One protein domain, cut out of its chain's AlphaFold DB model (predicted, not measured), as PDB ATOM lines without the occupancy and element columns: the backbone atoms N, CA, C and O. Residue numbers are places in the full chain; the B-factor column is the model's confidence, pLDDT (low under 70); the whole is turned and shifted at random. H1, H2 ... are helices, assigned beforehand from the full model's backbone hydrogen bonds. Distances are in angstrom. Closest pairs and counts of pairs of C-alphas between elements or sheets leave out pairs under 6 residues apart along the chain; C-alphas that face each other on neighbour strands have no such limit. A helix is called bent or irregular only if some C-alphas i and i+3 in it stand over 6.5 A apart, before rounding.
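This is residues 977 to 1052 of the 1054 residues of an uncharacterized protein of Strigamia maritima (UniProt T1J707). A small compact head of loops, the short helix H1 and the bent start of H2 sits at one end, and the long arm H2b runs out of it, with residues 1025 to 1052 sticking out free. In the head, a short antiparallel pairing of residues 986 to 987 with residues 1001 to 1002 ties the loops before and after H1 together. The printed part has 76 residues with two named helices, H1 then H2, and no named strand; the class is all helix. The whole is extended, with a radius of gyration of the C-alphas of 20.6 A and spans of 69 by 20 by 15 A, the length made by the free arm.

Residues 977 to 988 hold no named element, and C-alpha 977 is at (43.916, 24.611, 9.071). H1 is residues 989 to 994, from C-alpha 989 at (40.526, 14.975, -0.311). H2, residues 1005 to 1050, was assigned as one helix by its hydrogen bonds but is bent: C-alphas 1014 and 1017 are 7.5 A apart. Its arm H2a is residues 1005 to 1014, 14.2 A long; its arm H2b is residues 1017 to 1050, 48.6 A long, ending with C-alpha 1050 at (-7.147, -1.291, 8.484).

H1 and H2a are apart. H1 and H2b are near each other, with 5 pairs of C-alphas within 10 A. H2a and H2b are also near each other, at a steep tilt of 58 degrees. Each O i to N i+4 pair is within hydrogen-bond range in H1 and H2a, and 29 of 30 in H2b.

The C-alphas of Ser 983 and Ile 1052, the two farthest apart, are 69.1 A apart. Without the free stretch, 48 residues span 29 by 20 by 14 A. The printed part has no cut, and the link from H1 to H2 is short. The mean pLDDT of the printed part is 82.0; residues 1031, 1034 to 1035 and 1037 to 1052 are under 70.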
ATOM      1  N   SER A 977      44.737  24.875   7.883       95.50
ATOM      2  CA  SER A 977      43.916  24.611   9.071       95.50
ATOM      3  C   SER A 977      44.720  24.126  10.289       95.50
ATOM      4  O   SER A 977      44.171  24.080  11.384       95.50
ATOM      5  N   CYS A 978      46.009  23.809  10.104       96.00
ATOM      6  CA  CYS A 978      46.952  23.454  11.169       96.00
ATOM      7  C   CYS A 978      47.854  24.621  11.621       96.00
ATOM      8  O   CYS A 978      48.222  24.670  12.790       96.00
ATOM      9  N   CYS A 979      48.268  25.522  10.717       95.19
ATOM     10  CA  CYS A 979      49.330  26.511  10.993       95.19
ATOM     11  C   CYS A 979      49.088  27.924  10.426       95.19
ATOM     12  O   CYS A 979      49.997  28.747  10.426       95.19
ATOM     13  N   GLY A 980      47.902  28.220   9.884       94.56
ATOM     14  CA  GLY A 980      47.536  29.547   9.368       94.56
ATOM     15  C   GLY A 980      48.168  29.955   8.026       94.56
ATOM     16  O   GLY A 980      47.652  30.858   7.372       94.56
ATOM     17  N   ALA A 981      49.230  29.279   7.572       93.00
ATOM     18  CA  ALA A 981      49.945  29.603   6.333       93.00
ATOM     19  C   ALA A 981      49.014  29.699   5.104       93.00
ATOM     20  O   ALA A 981      48.213  28.799   4.852       93.00
ATOM     21  N   VAL A 982      49.137  30.790   4.340       89.31
ATOM     22  CA  VAL A 982      48.196  31.166   3.261       89.31
ATOM     23  C   VAL A 982      48.640  30.672   1.873       89.31
ATOM     24  O   VAL A 982      47.834  30.537   0.956       89.31
ATOM     25  N   SER A 983      49.932  30.398   1.688       84.25
ATOM     26  CA  SER A 983      50.512  30.040   0.390       84.25
ATOM     27  C   SER A 983      50.455  28.529   0.105       84.25
ATOM     28  O   SER A 983      50.647  27.692   0.984       84.25
ATOM     29  N   ARG A 984      50.202  28.181  -1.168       85.94
ATOM     30  CA  ARG A 984      50.260  26.811  -1.736       85.94
ATOM     31  C   ARG A 984      49.435  25.730  -1.000       85.94
ATOM     32  O   ARG A 984      49.785  24.552  -1.048       85.94
ATOM     33  N   VAL A 985      48.317  26.089  -0.364       94.62
ATOM     34  CA  VAL A 985      47.476  25.115   0.354       94.62
ATOM     35  C   VAL A 985      46.656  24.197  -0.574       94.62
ATOM     36  O   VAL A 985      46.041  24.642  -1.543       94.62
ATOM     37  N   LYS A 986      46.603  22.902  -0.247       94.50
ATOM     38  CA  LYS A 986      45.777  21.868  -0.898       94.50
ATOM     39  C   LYS A 986      44.541  21.551  -0.051       94.50
ATOM     40  O   LYS A 986      44.594  21.651   1.171       94.50
ATOM     41  N   LYS A 987      43.433  21.146  -0.677       96.81
ATOM     42  CA  LYS A 987      42.222  20.684   0.033       96.81
ATOM     43  C   LYS A 987      42.436  19.292   0.631       96.81
ATOM     44  O   LYS A 987      43.090  18.457   0.013       96.81
ATOM     45  N   CYS A 988      41.807  19.011   1.771       96.25
ATOM     46  CA  CYS A 988      41.632  17.638   2.240       96.25
ATOM     47  C   CYS A 988      40.749  16.858   1.253       96.25
ATOM     48  O   CYS A 988      39.589  17.228   1.054       96.25
ATOM     49  N   GLN A 989      41.269  15.777   0.665       94.88
ATOM     50  CA  GLN A 989      40.526  14.975  -0.311       94.88
ATOM     51  C   GLN A 989      39.243  14.382   0.295       94.88
ATOM     52  O   GLN A 989      38.173  14.525  -0.288       94.88
ATOM     53  N   LEU A 990      39.304  13.864   1.528       91.50
ATOM     54  CA  LEU A 990      38.139  13.268   2.191       91.50
ATOM     55  C   LEU A 990      36.993  14.275   2.424       91.50
ATOM     56  O   LEU A 990      35.823  13.909   2.335       91.50
ATOM     57  N   CYS A 991      37.298  15.560   2.654       95.62
ATOM     58  CA  CYS A 991      36.270  16.606   2.712       95.62
ATOM     59  C   CYS A 991      35.581  16.818   1.355       95.62
ATOM     60  O   CYS A 991      34.391  17.134   1.310       95.62
ATOM     61  N   VAL A 992      36.323  16.684   0.251       91.81
ATOM     62  CA  VAL A 992      35.790  16.809  -1.113       91.81
ATOM     63  C   VAL A 992      34.902  15.606  -1.438       91.81
ATOM     64  O   VAL A 992      33.780  15.799  -1.907       91.81
ATOM     65  N   ASP A 993      35.350  14.396  -1.104       88.44
ATOM     66  CA  ASP A 993      34.627  13.145  -1.362       88.44
ATOM     67  C   ASP A 993      33.325  13.047  -0.543       88.44
ATOM     68  O   ASP A 993      32.261  12.732  -1.082       88.44
ATOM     69  N   GLU A 994      33.365  13.407   0.749       86.81
ATOM     70  CA  GLU A 994      32.168  13.480   1.605       86.81
ATOM     71  C   GLU A 994      31.226  14.652   1.258       86.81
ATOM     72  O   GLU A 994      30.064  14.643   1.689       86.81
ATOM     73  N   LYS A 995      31.704  15.618   0.457       89.62
ATOM     74  CA  LYS A 995      31.030  16.863   0.036       89.62
ATOM     75  C   LYS A 995      30.753  17.840   1.185       89.62
ATOM     76  O   LYS A 995      29.639  18.340   1.349       89.62
ATOM     77  N   TRP A 996      31.786  18.132   1.970       88.94
ATOM     78  CA  TRP A 996      31.764  19.165   3.007       88.94
ATOM     79  C   TRP A 996      31.525  20.561   2.421       88.94
ATOM     80  O   TRP A 996      32.125  20.938   1.415       88.94
ATOM     81  N   VAL A 997      30.690  21.357   3.100       85.88
ATOM     82  CA  VAL A 997      30.348  22.737   2.693       85.88
ATOM     83  C   VAL A 997      31.578  23.652   2.707       85.88
ATOM     84  O   VAL A 997      31.723  24.506   1.838       85.88
ATOM     85  N   ILE A 998      32.477  23.448   3.675       89.25
ATOM     86  CA  ILE A 998      33.766  24.137   3.784       89.25
ATOM     87  C   ILE A 998      34.839  23.058   4.013       89.25
ATOM     88  O   ILE A 998      34.945  22.547   5.128       89.25
ATOM     89  N   PRO A 999      35.604  22.647   2.983       94.06
ATOM     90  CA  PRO A 999      36.696  21.691   3.159       94.06
ATOM     91  C   PRO A 999      37.877  22.343   3.890       94.06
ATOM     92  O   PRO A 999      38.155  23.526   3.687       94.06
ATOM     93  N   LYS A1000      38.613  21.569   4.697       96.06
ATOM     94  CA  LYS A1000      39.891  22.020   5.275       96.06
ATOM     95  C   LYS A1000      40.982  22.118   4.205       96.06
ATOM     96  O   LYS A1000      40.953  21.392   3.206       96.06
ATOM     97  N   TYR A1001      41.956  22.992   4.448       96.62
ATOM     98  CA  TYR A1001      43.096  23.251   3.564       96.62
ATOM     99  C   TYR A1001      44.416  23.086   4.328       96.62
ATOM    100  O   TYR A1001      44.481  23.432   5.505       96.62
ATOM    101  N   TYR A1002      45.477  22.609   3.672       96.81
ATOM    102  CA  TYR A1002      46.792  22.370   4.282       96.81
ATOM    103  C   TYR A1002      47.943  22.744   3.346       96.81
ATOM    104  O   TYR A1002      47.915  22.396   2.169       96.81
ATOM    105  N   CYS A1003      48.983  23.403   3.862       96.56
ATOM    106  CA  CYS A1003      50.191  23.741   3.091       96.56
ATOM    107  C   CYS A1003      51.080  22.522   2.769       96.56
ATOM    108  O   CYS A1003      51.884  22.575   1.842       96.56
ATOM    109  N   GLY A1004      50.921  21.411   3.492       94.62
ATOM    110  CA  GLY A1004      51.686  20.183   3.287       94.62
ATOM    111  C   GLY A1004      51.119  18.989   4.056       94.62
ATOM    112  O   GLY A1004      50.258  19.146   4.926       94.62
ATOM    113  N   ILE A1005      51.620  17.793   3.733       95.06
ATOM    114  CA  ILE A1005      51.144  16.516   4.294       95.06
ATOM    115  C   ILE A1005      51.372  16.448   5.812       95.06
ATOM    116  O   ILE A1005      50.503  15.969   6.526       95.06
ATOM    117  N   SER A1006      52.474  17.002   6.328       96.31
ATOM    118  CA  SER A1006      52.745  17.094   7.772       96.31
ATOM    119  C   SER A1006      51.635  17.831   8.537       96.31
ATOM    120  O   SER A1006      51.094  17.311   9.511       96.31
ATOM    121  N   CYS A1007      51.236  19.009   8.050       97.25
ATOM    122  CA  CYS A1007      50.135  19.798   8.608       97.25
ATOM    123  C   CYS A1007      48.773  19.103   8.464       97.25
ATOM    124  O   CYS A1007      47.945  19.198   9.368       97.25
ATOM    125  N   GLN A1008      48.543  18.392   7.354       96.75
ATOM    126  CA  GLN A1008      47.336  17.582   7.178       96.75
ATOM    127  C   GLN A1008      47.275  16.445   8.203       96.75
ATOM    128  O   GLN A1008      46.253  16.290   8.865       96.75
ATOM    129  N   SER A1009      48.357  15.682   8.368       95.06
ATOM    130  CA  SER A1009      48.429  14.574   9.323       95.06
ATOM    131  C   SER A1009      48.253  15.050  10.765       95.06
ATOM    132  O   SER A1009      47.481  14.444  11.505       95.06
ATOM    133  N   LYS A1010      48.900  16.155  11.160       95.62
ATOM    134  CA  LYS A1010      48.797  16.693  12.524       95.62
ATOM    135  C   LYS A1010      47.352  17.072  12.887       95.62
ATOM    136  O   LYS A1010      46.780  16.473  13.798       95.62
ATOM    137  N   ASP A1011      46.721  17.967  12.119       96.88
ATOM    138  CA  ASP A1011      45.317  18.361  12.349       96.88
ATOM    139  C   ASP A1011      44.360  17.162  12.207       96.88
ATOM    140  O   ASP A1011      43.374  17.074  12.939       96.88
ATOM    141  N   TRP A1012      44.661  16.187  11.335       96.19
ATOM    142  CA  TRP A1012      43.879  14.954  11.210       96.19
ATOM    143  C   TRP A1012      43.792  14.169  12.523       96.19
ATOM    144  O   TRP A1012      42.679  13.885  12.974       96.19
ATOM    145  N   TYR A1013      44.927  13.847  13.153       93.25
ATOM    146  CA  TYR A1013      44.938  13.081  14.405       93.25
ATOM    147  C   TYR A1013      44.440  13.897  15.606       93.25
ATOM    148  O   TYR A1013      43.682  13.373  16.428       93.25
ATOM    149  N   GLU A1014      44.797  15.181  15.694       94.19
ATOM    150  CA  GLU A1014      44.419  16.040  16.822       94.19
ATOM    151  C   GLU A1014      42.914  16.355  16.836       94.19
ATOM    152  O   GLU A1014      42.252  16.220  17.877       94.19
ATOM    153  N   LYS A1015      42.346  16.747  15.688       95.12
ATOM    154  CA  LYS A1015      41.054  17.447  15.626       95.12
ATOM    155  C   LYS A1015      40.153  16.988  14.481       95.12
ATOM    156  O   LYS A1015      39.023  16.561  14.721       95.12
ATOM    157  N   HIS A1016      40.625  17.040  13.244       95.50
ATOM    158  CA  HIS A1016      39.788  16.940  12.052       95.50
ATOM    159  C   HIS A1016      39.143  15.551  11.852       95.50
ATOM    160  O   HIS A1016      37.976  15.474  11.461       95.50
ATOM    161  N   LYS A1017      39.794  14.448  12.263       95.12
ATOM    162  CA  LYS A1017      39.161  13.109  12.312       95.12
ATOM    163  C   LYS A1017      37.931  13.071  13.237       95.12
ATOM    164  O   LYS A1017      36.945  12.392  12.940       95.12
ATOM    165  N   LYS A1018      37.950  13.828  14.345       93.06
ATOM    166  CA  LYS A1018      36.820  13.946  15.291       93.06
ATOM    167  C   LYS A1018      35.682  14.785  14.693       93.06
ATOM    168  O   LYS A1018      34.514  14.498  14.953       93.06
ATOM    169  N   GLU A1019      36.005  15.786  13.874       93.69
ATOM    170  CA  GLU A1019      35.026  16.589  13.129       93.69
ATOM    171  C   GLU A1019      34.315  15.747  12.048       93.69
ATOM    172  O   GLU A1019      33.082  15.722  12.026       93.69
ATOM    173  N   HIS A1020      35.059  14.964  11.250       89.75
ATOM    174  CA  HIS A1020      34.508  13.977  10.304       89.75
ATOM    175  C   HIS A1020      33.543  12.990  10.980       89.75
ATOM    176  O   HIS A1020      32.397  12.833  10.547       89.75
ATOM    177  N   TYR A1021      33.949  12.383  12.100       88.06
ATOM    178  CA  TYR A1021      33.085  11.454  12.836       88.06
ATOM    179  C   TYR A1021      31.797  12.123  13.360       88.06
ATOM    180  O   TYR A1021      30.711  11.546  13.247       88.06
ATOM    181  N   LYS A1022      31.880  13.356  13.890       90.31
ATOM    182  CA  LYS A1022      30.699  14.127  14.326       90.31
ATOM    183  C   LYS A1022      29.749  14.416  13.158       90.31
ATOM    184  O   LYS A1022      28.553  14.145  13.285       90.31
ATOM    185  N   TYR A1023      30.269  14.893  12.026       86.69
ATOM    186  CA  TYR A1023      29.478  15.198  10.830       86.69
ATOM    187  C   TYR A1023      28.756  13.959  10.288       86.69
ATOM    188  O   TYR A1023      27.538  13.982  10.098       86.69
ATOM    189  N   MET A1024      29.462  12.834  10.136       80.38
ATOM    190  CA  MET A1024      28.869  11.583   9.652       80.38
ATOM    191  C   MET A1024      27.829  11.010  10.628       80.38
ATOM    192  O   MET A1024      26.766  10.554  10.198       80.38
ATOM    193  N   LYS A1025      28.049  11.117  11.949       85.00
ATOM    194  CA  LYS A1025      27.055  10.742  12.974       85.00
ATOM    195  C   LYS A1025      25.803  11.631  12.919       85.00
ATOM    196  O   LYS A1025      24.690  11.127  13.079       85.00
ATOM    197  N   GLN A1026      25.955  12.928  12.637       83.38
ATOM    198  CA  GLN A1026      24.837  13.860  12.453       83.38
ATOM    199  C   GLN A1026      24.079  13.599  11.140       83.38
ATOM    200  O   GLN A1026      22.855  13.494  11.159       83.38
ATOM    201  N   ARG A1027      24.783  13.384  10.022       78.50
ATOM    202  CA  ARG A1027      24.202  13.015   8.718       78.50
ATOM    203  C   ARG A1027      23.425  11.696   8.789       78.50
ATOM    204  O   ARG A1027      22.305  11.627   8.282       78.50
ATOM    205  N   LYS A1028      23.950  10.683   9.494       80.06
ATOM    206  CA  LYS A1028      23.237   9.420   9.764       80.06
ATOM    207  C   LYS A1028      21.978   9.648  10.613       80.06
ATOM    208  O   LYS A1028      20.930   9.110  10.274       80.06
ATOM    209  N   ARG A1029      22.035  10.491  11.655       79.25
ATOM    210  CA  ARG A1029      20.849  10.886  12.448       79.25
ATOM    211  C   ARG A1029      19.783  11.607  11.613       79.25
ATOM    212  O   ARG A1029      18.601  11.349  11.822       79.25
ATOM    213  N   VAL A1030      20.171  12.471  10.671       75.38
ATOM    214  CA  VAL A1030      19.223  13.147   9.763       75.38
ATOM    215  C   VAL A1030      18.545  12.139   8.835       75.38
ATOM    216  O   VAL A1030      17.320  12.106   8.806       75.38
ATOM    217  N   MET A1031      19.299  11.260   8.159       67.31
ATOM    218  CA  MET A1031      18.690  10.234   7.294       67.31
ATOM    219  C   MET A1031      17.796   9.261   8.075       67.31
ATOM    220  O   MET A1031      16.715   8.925   7.605       67.31
ATOM    221  N   LEU A1032      18.173   8.871   9.299       75.50
ATOM    222  CA  LEU A1032      17.312   8.051  10.160       75.50
ATOM    223  C   LEU A1032      16.013   8.776  10.551       75.50
ATOM    224  O   LEU A1032      14.958   8.152  10.522       75.50
ATOM    225  N   LYS A1033      16.046  10.086  10.844       77.50
ATOM    226  CA  LYS A1033      14.821  10.874  11.084       77.50
ATOM    227  C   LYS A1033      13.955  11.018   9.826       77.50
ATOM    228  O   LYS A1033      12.735  10.946   9.935       77.50
ATOM    229  N   SER A1034      14.555  11.188   8.647       68.81
ATOM    230  CA  SER A1034      13.823  11.201   7.372       68.81
ATOM    231  C   SER A1034      13.142   9.859   7.093       68.81
ATOM    232  O   SER A1034      11.962   9.843   6.758       68.81
ATOM    233  N   ASN A1035      13.845   8.743   7.299       61.31
ATOM    234  CA  ASN A1035      13.293   7.404   7.094       61.31
ATOM    235  C   ASN A1035      12.211   7.068   8.132       61.31
ATOM    236  O   ASN A1035      11.172   6.540   7.761       61.31
ATOM    237  N   ALA A1036      12.397   7.434   9.405       71.12
ATOM    238  CA  ALA A1036      11.370   7.261  10.435       71.12
ATOM    239  C   ALA A1036      10.088   8.051  10.114       71.12
ATOM    240  O   ALA A1036       8.994   7.532  10.298       71.12
ATOM    241  N   LYS A1037      10.210   9.272   9.569       69.44
ATOM    242  CA  LYS A1037       9.055  10.069   9.125       69.44
ATOM    243  C   LYS A1037       8.399   9.537   7.841       69.44
ATOM    244  O   LYS A1037       7.220   9.787   7.620       69.44
ATOM    245  N   LEU A1038       9.132   8.809   6.998       57.53
ATOM    246  CA  LEU A1038       8.546   8.081   5.869       57.53
ATOM    247  C   LEU A1038       7.766   6.850   6.362       57.53
ATOM    248  O   LEU A1038       6.648   6.613   5.919       57.53
ATOM    249  N   LEU A1039       8.333   6.110   7.318       60.44
ATOM    250  CA  LEU A1039       7.705   4.933   7.924       60.44
ATOM    251  C   LEU A1039       6.477   5.280   8.776       60.44
ATOM    252  O   LEU A1039       5.542   4.489   8.797       60.44
ATOM    253  N   SER A1040       6.434   6.449   9.431       66.19
ATOM    254  CA  SER A1040       5.221   6.886  10.136       66.19
ATOM    255  C   SER A1040       4.070   7.130   9.161       66.19
ATOM    256  O   SER A1040       3.003   6.579   9.372       66.19
ATOM    257  N   VAL A1041       4.309   7.835   8.044       63.91
ATOM    258  CA  VAL A1041       3.286   8.041   6.998       63.91
ATOM    259  C   VAL A1041       2.778   6.702   6.459       63.91
ATOM    260  O   VAL A1041       1.577   6.487   6.435       63.91
ATOM    261  N   ILE A1042       3.677   5.763   6.141       59.06
ATOM    262  CA  ILE A1042       3.289   4.415   5.683       59.06
ATOM    263  C   ILE A1042       2.485   3.660   6.758       59.06
ATOM    264  O   ILE A1042       1.570   2.917   6.421       59.06
ATOM    265  N   SER A1043       2.798   3.841   8.047       62.47
ATOM    266  CA  SER A1043       2.043   3.237   9.152       62.47
ATOM    267  C   SER A1043       0.670   3.880   9.361       62.47
ATOM    268  O   SER A1043      -0.254   3.181   9.773       62.47
ATOM    269  N   ASP A1044       0.541   5.182   9.120       57.38
ATOM    270  CA  ASP A1044      -0.721   5.913   9.219       57.38
ATOM    271  C   ASP A1044      -1.628   5.566   8.021       57.38
ATOM    272  O   ASP A1044      -2.807   5.278   8.220       57.38
ATOM    273  N   ASP A1045      -1.061   5.436   6.812       51.88
ATOM    274  CA  ASP A1045      -1.734   4.879   5.628       51.88
ATOM    275  C   ASP A1045      -2.222   3.435   5.887       51.88
ATOM    276  O   ASP A1045      -3.352   3.084   5.551       51.88
ATOM    277  N   TYR A1046      -1.407   2.591   6.540       52.28
ATOM    278  CA  TYR A1046      -1.792   1.210   6.878       52.28
ATOM    279  C   TYR A1046      -2.916   1.138   7.920       52.28
ATOM    280  O   TYR A1046      -3.790   0.279   7.825       52.28
ATOM    281  N   LYS A1047      -2.924   2.045   8.905       53.59
ATOM    282  CA  LYS A1047      -4.028   2.171   9.871       53.59
ATOM    283  C   LYS A1047      -5.304   2.680   9.211       53.59
ATOM    284  O   LYS A1047      -6.378   2.208   9.556       53.59
ATOM    285  N   PHE A1048      -5.190   3.604   8.260       48.75
ATOM    286  CA  PHE A1048      -6.327   4.084   7.478       48.75
ATOM    287  C   PHE A1048      -6.952   2.953   6.647       48.75
ATOM    288  O   PHE A1048      -8.168   2.807   6.653       48.75
ATOM    289  N   ILE A1049      -6.138   2.090   6.027       41.41
ATOM    290  CA  ILE A1049      -6.617   0.881   5.330       41.41
ATOM    291  C   ILE A1049      -7.252  -0.114   6.316       41.41
ATOM    292  O   ILE A1049      -8.379  -0.546   6.101       41.41
ATOM    293  N   SER A1050      -6.596  -0.405   7.444       43.69
ATOM    294  CA  SER A1050      -7.147  -1.291   8.484       43.69
ATOM    295  C   SER A1050      -8.437  -0.760   9.130       43.69
ATOM    296  O   SER A1050      -9.166  -1.551   9.715       43.69
ATOM    297  N   SER A1051      -8.706   0.547   9.033       42.28
ATOM    298  CA  SER A1051      -9.940   1.221   9.473       42.28
ATOM    299  C   SER A1051     -11.016   1.295   8.375       42.28
ATOM    300  O   SER A1051     -12.060   1.909   8.585       42.28
ATOM    301  N   ILE A1052     -10.740   0.738   7.192       40.97
ATOM    302  CA  ILE A1052     -11.677   0.547   6.072       40.97
ATOM    303  C   ILE A1052     -12.007  -0.950   5.902       40.97
ATOM    304  O   ILE A1052     -13.044  -1.295   5.342       40.97
TER     305      ILE A1052